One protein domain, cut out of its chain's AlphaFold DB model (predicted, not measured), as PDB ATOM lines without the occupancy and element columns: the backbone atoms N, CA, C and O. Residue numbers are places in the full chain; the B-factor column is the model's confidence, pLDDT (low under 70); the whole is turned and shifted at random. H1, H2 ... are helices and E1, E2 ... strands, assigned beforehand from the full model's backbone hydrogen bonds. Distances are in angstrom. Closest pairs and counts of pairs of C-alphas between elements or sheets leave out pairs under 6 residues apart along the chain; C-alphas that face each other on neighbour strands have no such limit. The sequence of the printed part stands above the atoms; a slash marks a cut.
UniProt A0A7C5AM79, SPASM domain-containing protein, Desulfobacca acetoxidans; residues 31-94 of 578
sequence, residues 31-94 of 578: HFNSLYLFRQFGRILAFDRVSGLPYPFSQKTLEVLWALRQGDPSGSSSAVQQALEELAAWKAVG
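AT A GLANCE: This is residues 31 to 94 of the 578 residues of the protein "SPASM domain-containing protein" of Desulfobacca acetoxidans (UniProt A0A7C5AM79). A two-stranded hairpin, E1 and E2, is followed by a helix, H1, that packs mainly on E2, and a longer helix, H2, crosses H1 nearly at a right angle. H1 is in the middle, between the hairpin and H2. The printed part has 64 residues, with two named strands and then two named helices in the order E1, E2, H1, H2; the sheet is E1 - E2, antiparallel, and the class is mixed, helices and strands. The whole is compact, with a radius of gyration of the C-alphas of 11.4 A and spans of 30 by 29 by 18 A.

HOW THE PARTS SIT: E1, residues 35 to 40, and E2, residues 43 to 48, form a hairpin and are antiparallel, at 155 degrees between their directions. N 36 and O 47 are 2.7 A apart and N 45 and O 38 are 2.9 A apart, both within hydrogen-bond range. H1, residues 59 to 69, has 6 pairs of C-alphas within 8 A of E2, the closest being those of Ile 44 and Leu 62, 6.2 A apart. E1 and H1 have 1 such pair, Leu 37 and Trp 66, at 7.1 A. H2, residues 77 to 92, touches H1 with residues 79 to 86 alone. Their closest C-alphas, those of Thr 61 and Ala 83, are 4.7 A apart, and their lines are about perpendicular, at 79 degrees. H2 is apart from E1 and from E2. In H1 and H2 every O i to N i+4 pair is within hydrogen-bond range.

IN THESE COORDINATES: E1 begins at C-alpha 35, (479.242, 438.724, 391.438), and is 16.0 A long; E2 is 16.7 A. H1 begins at C-alpha 59, (481.388, 431.345, 404.836), and is 15.2 A long. H2, 22.3 A long, ends at C-alpha 92, (489.640, 448.586, 397.588).

THE WHOLE: The C-alphas of Phe 41 and Ala 92 are the two farthest apart, at 31.3 A. The printed part has no cut. The link E1 to E2 is tight, and those from E2 to H1 and from H1 to H2 are short. The mean pLDDT of the printed part is 76.5, with residues 31 to 33, 51 to 56, 73 to 76 and 92 to 94 under 70.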
ATOM      1  N   HIS A  31     477.848 448.317 391.926       56.22
ATOM      2  CA  HIS A  31     479.260 447.969 391.775       56.22
ATOM      3  C   HIS A  31     479.537 446.463 391.892       56.22
ATOM      4  O   HIS A  31     480.483 445.991 391.280       56.22
ATOM      5  N   PHE A  32     478.679 445.683 392.561       68.88
ATOM      6  CA  PHE A  32     478.865 444.227 392.706       68.88
ATOM      7  C   PHE A  32     478.040 443.400 391.707       68.88
ATOM      8  O   PHE A  32     477.876 442.193 391.861       68.88
ATOM      9  N   ASN A  33     477.566 444.030 390.626       68.25
ATOM     10  CA  ASN A  33     476.815 443.381 389.540       68.25
ATOM     11  C   ASN A  33     477.627 442.325 388.756       68.25
ATOM     12  O   ASN A  33     477.107 441.669 387.843       68.25
ATOM     13  N   SER A  34     478.918 442.185 389.048       74.94
ATOM     14  CA  SER A  34     479.763 441.137 388.484       74.94
ATOM     15  C   SER A  34     479.755 439.841 389.306       74.94
ATOM     16  O   SER A  34     480.162 438.797 388.794       74.94
ATOM     17  N   LEU A  35     479.226 439.869 390.536       80.00
ATOM     18  CA  LEU A  35     479.242 438.724 391.438       80.00
ATOM     19  C   LEU A  35     478.176 437.676 391.074       80.00
ATOM     20  O   LEU A  35     476.960 437.879 391.174       80.00
ATOM     21  N   TYR A  36     478.647 436.499 390.689       83.31
ATOM     22  CA  TYR A  36     477.848 435.307 390.468       83.31
ATOM     23  C   TYR A  36     477.890 434.415 391.712       83.31
ATOM     24  O   TYR A  36     478.941 433.893 392.076       83.31
ATOM     25  N   LEU A  37     476.736 434.234 392.359       85.19
ATOM     26  CA  LEU A  37     476.568 433.352 393.515       85.19
ATOM     27  C   LEU A  37     475.806 432.103 393.091       85.19
ATOM     28  O   LEU A  37     474.777 432.189 392.416       85.19
ATOM     29  N   PHE A  38     476.282 430.945 393.525       86.69
ATOM     30  CA  PHE A  38     475.601 429.675 393.312       86.69
ATOM     31  C   PHE A  38     475.826 428.746 394.502       86.69
ATOM     32  O   PHE A  38     476.840 428.828 395.192       86.69
ATOM     33  N   ARG A  39     474.868 427.847 394.729       88.00
ATOM     34  CA  ARG A  39     475.015 426.740 395.676       88.00
ATOM     35  C   ARG A  39     475.316 425.457 394.902       88.00
ATOM     36  O   ARG A  39     474.732 425.234 393.841       88.00
ATOM     37  N   GLN A  40     476.240 424.645 395.402       88.81
ATOM     38  CA  GLN A  40     476.580 423.333 394.851       88.81
ATOM     39  C   GLN A  40     476.929 422.384 396.002       88.81
ATOM     40  O   GLN A  40     477.772 422.719 396.828       88.81
ATOM     41  N   PHE A  41     476.247 421.235 396.081       91.81
ATOM     42  CA  PHE A  41     476.414 420.238 397.155       91.81
ATOM     43  C   PHE A  41     476.419 420.854 398.571       91.81
ATOM     44  O   PHE A  41     477.294 420.591 399.387       91.81
ATOM     45  N   GLY A  42     475.470 421.760 398.840       85.94
ATOM     46  CA  GLY A  42     475.343 422.464 400.126       85.94
ATOM     47  C   GLY A  42     476.297 423.652 400.321       85.94
ATOM     48  O   GLY A  42     475.976 424.556 401.090       85.94
ATOM     49  N   ARG A  43     477.400 423.726 399.568       86.25
ATOM     50  CA  ARG A  43     478.380 424.818 399.638       86.25
ATOM     51  C   ARG A  43     477.930 426.018 398.806       86.25
ATOM     52  O   ARG A  43     477.534 425.862 397.651       86.25
ATOM     53  N   ILE A  44     477.981 427.217 399.385       87.81
ATOM     54  CA  ILE A  44     477.756 428.473 398.657       87.81
ATOM     55  C   ILE A  44     479.104 428.932 398.104       87.81
ATOM     56  O   ILE A  44     480.124 428.825 398.776       87.81
ATOM     57  N   LEU A  45     479.113 429.400 396.862       85.56
ATOM     58  CA  LEU A  45     480.306 429.850 396.163       85.56
ATOM     59  C   LEU A  45     480.031 431.193 395.501       85.56
ATOM     60  O   LEU A  45     478.938 431.429 394.977       85.56
ATOM     61  N   ALA A  46     481.048 432.047 395.503       82.69
ATOM     62  CA  ALA A  46     481.041 433.324 394.818       82.69
ATOM     63  C   ALA A  46     482.128 433.355 393.749       82.69
ATOM     64  O   ALA A  46     483.270 432.945 393.962       82.69
ATOM     65  N   PHE A  47     481.750 433.853 392.584       80.94
ATOM     66  CA  PHE A  47     482.608 433.947 391.424       80.94
ATOM     67  C   PHE A  47     482.404 435.303 390.769       80.94
ATOM     68  O   PHE A  47     481.271 435.714 390.535       80.94
ATOM     69  N   ASP A  48     483.481 435.995 390.435       78.75
ATOM     70  CA  ASP A  48     483.368 437.249 389.708       78.75
ATOM     71  C   ASP A  48     483.481 437.020 388.205       78.75
ATOM     72  O   ASP A  48     484.531 436.661 387.667       78.75
ATOM     73  N   ARG A  49     482.371 437.277 387.508       78.38
ATOM     74  CA  ARG A  49     482.257 437.050 386.065       78.38
ATOM     75  C   ARG A  49     483.165 437.949 385.226       78.38
ATOM     76  O   ARG A  49     483.328 437.679 384.039       78.38
ATOM     77  N   VAL A  50     483.675 439.031 385.809       73.44
ATOM     78  CA  VAL A  50     484.520 440.029 385.145       73.44
ATOM     79  C   VAL A  50     485.989 439.641 385.291       73.44
ATOM     80  O   VAL A  50     486.673 439.422 384.287       73.44
ATOM     81  N   SER A  51     486.474 439.477 386.526       65.88
ATOM     82  CA  SER A  51     487.865 439.066 386.748       65.88
ATOM     83  C   SER A  51     488.142 437.639 386.282       65.88
ATOM     84  O   SER A  51     489.248 437.385 385.808       65.88
ATOM     85  N   GLY A  52     487.157 436.739 386.337       66.25
ATOM     86  CA  GLY A  52     487.356 435.326 386.036       66.25
ATOM     87  C   GLY A  52     487.919 434.517 387.208       66.25
ATOM     88  O   GLY A  52     488.319 433.371 386.998       66.25
ATOM     89  N   LEU A  53     487.959 435.092 388.416       65.25
ATOM     90  CA  LEU A  53     488.550 434.484 389.608       65.25
ATOM     91  C   LEU A  53     487.472 433.984 390.592       65.25
ATOM     92  O   LEU A  53     486.454 434.659 390.793       65.25
ATOM     93  N   PRO A  54     487.663 432.803 391.215       67.56
ATOM     94  CA  PRO A  54     486.893 432.410 392.390       67.56
ATOM     95  C   PRO A  54     487.387 433.214 393.601       67.56
ATOM     96  O   PRO A  54     488.571 433.159 393.921       67.56
ATOM     97  N   TYR A  55     486.501 433.948 394.278       68.50
ATOM     98  CA  TYR A  55     486.904 434.742 395.443       68.50
ATOM     99  C   TYR A  55     486.666 433.982 396.754       68.50
ATOM    100  O   TYR A  55     485.559 433.472 396.973       68.50
ATOM    101  N   PRO A  56     487.672 433.910 397.643       66.50
ATOM    102  CA  PRO A  56     487.565 433.243 398.932       66.50
ATOM    103  C   PRO A  56     486.843 434.127 399.958       66.50
ATOM    104  O   PRO A  56     487.450 434.589 400.915       66.50
ATOM    105  N   PHE A  57     485.546 434.369 399.776       74.50
ATOM    106  CA  PHE A  57     484.753 435.016 400.824       74.50
ATOM    107  C   PHE A  57     484.627 434.119 402.055       74.50
ATOM    108  O   PHE A  57     484.575 432.888 401.940       74.50
ATOM    109  N   SER A  58     484.499 434.735 403.230       75.50
ATOM    110  CA  SER A  58     484.143 434.000 404.441       75.50
ATOM    111  C   SER A  58     482.787 433.296 404.284       75.50
ATOM    112  O   SER A  58     481.865 433.804 403.640       75.50
ATOM    113  N   GLN A  59     482.638 432.116 404.895       77.75
ATOM    114  CA  GLN A  59     481.388 431.345 404.836       77.75
ATOM    115  C   GLN A  59     480.191 432.163 405.344       77.75
ATOM    116  O   GLN A  59     479.122 432.142 404.739       77.75
ATOM    117  N   LYS A  60     480.402 432.955 406.404       81.38
ATOM    118  CA  LYS A  60     479.397 433.869 406.957       81.38
ATOM    119  C   LYS A  60     478.976 434.929 405.936       81.38
ATOM    120  O   LYS A  60     477.783 435.147 405.744       81.38
ATOM    121  N   THR A  61     479.928 435.544 405.235       84.38
ATOM    122  CA  THR A  61     479.624 436.503 404.164       84.38
ATOM    123  C   THR A  61     478.869 435.836 403.022       84.38
ATOM    124  O   THR A  61     477.870 436.377 402.558       84.38
ATOM    125  N   LEU A  62     479.264 434.633 402.603       85.56
ATOM    126  CA  LEU A  62     478.558 433.896 401.552       85.56
ATOM    127  C   LEU A  62     477.105 433.579 401.924       85.56
ATOM    128  O   LEU A  62     476.225 433.711 401.076       85.56
ATOM    129  N   GLU A  63     476.840 433.194 403.171       86.25
ATOM    130  CA  GLU A  63     475.486 432.941 403.677       86.25
ATOM    131  C   GLU A  63     474.628 434.204 403.690       86.25
ATOM    132  O   GLU A  63     473.496 434.177 403.204       86.25
ATOM    133  N   VAL A  64     475.185 435.323 404.159       85.31
ATOM    134  CA  VAL A  64     474.512 436.629 404.140       85.31
ATOM    135  C   VAL A  64     474.196 437.049 402.705       85.31
ATOM    136  O   VAL A  64     473.048 437.347 402.385       85.31
ATOM    137  N   LEU A  65     475.186 437.028 401.810       83.44
ATOM    138  CA  LEU A  65     474.997 437.408 400.408       83.44
ATOM    139  C   LEU A  65     473.988 436.499 399.699       83.44
ATOM    140  O   LEU A  65     473.212 436.962 398.861       83.44
ATOM    141  N   TRP A  66     473.975 435.211 400.042       84.56
ATOM    142  CA  TRP A  66     472.993 434.266 399.535       84.56
ATOM    143  C   TRP A  66     471.576 434.600 400.007       84.56
ATOM    144  O   TRP A  66     470.681 434.678 399.167       84.56
ATOM    145  N   ALA A  67     471.373 434.837 401.306       81.56
ATOM    146  CA  ALA A  67     470.073 435.211 401.870       81.56
ATOM    147  C   ALA A  67     469.535 436.506 401.237       81.56
ATOM    148  O   ALA A  67     468.425 436.522 400.697       81.56
ATOM    149  N   LEU A  68     470.380 437.542 401.154       78.94
ATOM    150  CA  LEU A  68     470.047 438.811 400.501       78.94
ATOM    151  C   LEU A  68     469.613 438.612 399.040       78.94
ATOM    152  O   LEU A  68     468.641 439.221 398.580       78.94
ATOM    153  N   ARG A  69     470.286 437.720 398.299       79.56
ATOM    154  CA  ARG A  69     469.926 437.399 396.908       79.56
ATOM    155  C   ARG A  69     468.571 436.706 396.796       79.56
ATOM    156  O   ARG A  69     467.841 436.984 395.851       79.56
ATOM    157  N   GLN A  70     468.206 435.867 397.761       76.94
ATOM    158  CA  GLN A  70     466.875 435.250 397.820       76.94
ATOM    159  C   GLN A  70     465.774 436.222 398.274       76.94
ATOM    160  O   GLN A  70     464.608 435.843 398.320       76.94
ATOM    161  N   GLY A  71     466.122 437.477 398.580       73.50
ATOM    162  CA  GLY A  71     465.179 438.470 399.087       73.50
ATOM    163  C   GLY A  71     464.855 438.290 400.569       73.50
ATOM    164  O   GLY A  71     463.880 438.877 401.030       73.50
ATOM    165  N   ASP A  72     465.659 437.514 401.298       71.12
ATOM    166  CA  ASP A  72     465.530 437.316 402.737       71.12
ATOM    167  C   ASP A  72     466.557 438.187 403.493       71.12
ATOM    168  O   ASP A  72     467.751 437.874 403.499       71.12
ATOM    169  N   PRO A  73     466.132 439.296 404.126       63.12
ATOM    170  CA  PRO A  73     467.012 440.164 404.898       63.12
ATOM    171  C   PRO A  73     467.267 439.652 406.329       63.12
ATOM    172  O   PRO A  73     467.761 440.421 407.146       63.12
ATOM    173  N   SER A  74     466.946 438.391 406.658       56.31
ATOM    174  CA  SER A  74     467.017 437.809 408.014       56.31
ATOM    175  C   SER A  74     468.401 437.787 408.687       56.31
ATOM    176  O   SER A  74     468.513 437.392 409.850       56.31
ATOM    177  N   GLY A  75     469.462 438.239 408.014       61.28
ATOM    178  CA  GLY A  75     470.757 438.469 408.650       61.28
ATOM    179  C   GLY A  75     470.673 439.578 409.704       61.28
ATOM    180  O   GLY A  75     470.063 440.621 409.474       61.28
ATOM    181  N   SER A  76     471.316 439.394 410.863       61.78
ATOM    182  CA  SER A  76     471.466 440.496 411.821       61.78
ATOM    183  C   SER A  76     472.123 441.696 411.125       61.78
ATOM    184  O   SER A  76     473.027 441.515 410.308       61.78
ATOM    185  N   SER A  77     471.716 442.923 411.472       72.62
ATOM    186  CA  SER A  77     472.303 444.159 410.914       72.62
ATOM    187  C   SER A  77     473.842 444.140 410.954       72.62
ATOM    188  O   SER A  77     474.508 444.502 409.988       72.62
ATOM    189  N   SER A  78     474.417 443.571 412.020       79.06
ATOM    190  CA  SER A  78     475.862 443.360 412.165       79.06
ATOM    191  C   SER A  78     476.476 442.369 411.164       79.06
ATOM    192  O   SER A  78     477.596 442.585 410.711       79.06
ATOM    193  N   ALA A  79     475.787 441.283 410.805       78.38
ATOM    194  CA  ALA A  79     476.282 440.306 409.833       78.38
ATOM    195  C   ALA A  79     476.227 440.857 408.402       78.38
ATOM    196  O   ALA A  79     477.145 440.619 407.619       78.38
ATOM    197  N   VAL A  80     475.183 441.631 408.083       80.38
ATOM    198  CA  VAL A  80     475.083 442.365 406.813       80.38
ATOM    199  C   VAL A  80     476.205 443.391 406.698       80.38
ATOM    200  O   VAL A  80     476.896 443.421 405.683       80.38
ATOM    201  N   GLN A  81     476.445 444.167 407.757       80.81
ATOM    202  CA  GLN A  81     477.525 445.147 407.800       80.81
ATOM    203  C   GLN A  81     478.901 444.499 407.574       80.81
ATOM    204  O   GLN A  81     479.656 444.954 406.721       80.81
ATOM    205  N   GLN A  82     479.188 443.379 408.246       80.69
ATOM    206  CA  GLN A  82     480.444 442.644 408.070       80.69
ATOM    207  C   GLN A  82     480.638 442.135 406.628       80.69
ATOM    208  O   GLN A  82     481.736 442.213 406.079       80.69
ATOM    209  N   ALA A  83     479.576 441.629 405.995       81.88
ATOM    210  CA  ALA A  83     479.631 441.183 404.603       81.88
ATOM    211  C   ALA A  83     479.891 442.348 403.631       81.88
ATOM    212  O   ALA A  83     480.640 442.195 402.664       81.88
ATOM    213  N   LEU A  84     479.291 443.517 403.886       80.44
ATOM    214  CA  LEU A  84     479.519 444.733 403.100       80.44
ATOM    215  C   LEU A  84     480.940 445.278 403.282       80.44
ATOM    216  O   LEU A  84     481.535 445.732 402.308       80.44
ATOM    217  N   GLU A  85     481.499 445.198 404.489       80.94
ATOM    218  CA  GLU A  85     482.894 445.553 404.770       80.94
ATOM    219  C   GLU A  85     483.864 444.643 404.016       80.94
ATOM    220  O   GLU A  85     484.760 445.141 403.338       80.94
ATOM    221  N   GLU A  86     483.646 443.324 404.034       78.88
ATOM    222  CA  GLU A  86     484.466 442.380 403.267       78.88
ATOM    223  C   GLU A  86     484.381 442.663 401.755       78.88
ATOM    224  O   GLU A  86     485.401 442.718 401.067       78.88
ATOM    225  N   LEU A  87     483.177 442.921 401.227       78.31
ATOM    226  CA  LEU A  87     482.976 443.320 399.829       78.31
ATOM    227  C   LEU A  87     483.698 444.629 399.475       78.31
ATOM    228  O   LEU A  87     484.321 444.728 398.415       78.31
ATOM    229  N   ALA A  88     483.609 445.638 400.343       78.06
ATOM    230  CA  ALA A  88     484.280 446.917 400.153       78.06
ATOM    231  C   ALA A  88     485.805 446.758 400.178       78.06
ATOM    232  O   ALA A  88     486.493 447.394 399.380       78.06
ATOM    233  N   ALA A  89     486.321 445.870 401.026       73.56
ATOM    234  CA  ALA A  89     487.744 445.590 401.119       73.56
ATOM    235  C   ALA A  89     488.268 444.914 399.840       73.56
ATOM    236  O   ALA A  89     489.242 445.392 399.263       73.56
ATOM    237  N   TRP A  90     487.557 443.911 399.305       73.44
ATOM    238  CA  TRP A  90     487.855 443.339 397.982       73.44
ATOM    239  C   TRP A  90     487.842 444.398 396.874       73.44
ATOM    240  O   TRP A  90     488.689 444.385 395.983       73.44
ATOM    241  N   LYS A  91     486.911 445.353 396.934       72.69
ATOM    242  CA  LYS A  91     486.879 446.464 395.981       72.69
ATOM    243  C   LYS A  91     488.091 447.386 396.104       72.69
ATOM    244  O   LYS A  91     488.640 447.803 395.084       72.69
ATOM    245  N   ALA A  92     488.504 447.708 397.327       69.50
ATOM    246  CA  ALA A  92     489.640 448.586 397.588       69.50
ATOM    247  C   ALA A  92     490.945 448.028 397.003       69.50
ATOM    248  O   ALA A  92     491.737 448.790 396.456       69.50
ATOM    249  N   VAL A  93     491.115 446.701 397.016       62.25
ATOM    250  CA  VAL A  93     492.267 446.023 396.400       62.25
ATOM    251  C   VAL A  93     492.102 445.750 394.892       62.25
ATOM    252  O   VAL A  93     492.842 444.978 394.290       62.25
ATOM    253  N   GLY A  94     491.138 446.398 394.229       62.09
ATOM    254  CA  GLY A  94     490.976 446.336 392.771       62.09
ATOM    255  C   GLY A  94     490.258 445.089 392.246       62.09
ATOM    256  O   GLY A  94     490.169 444.904 391.028       62.09
TER     257      GLY A  94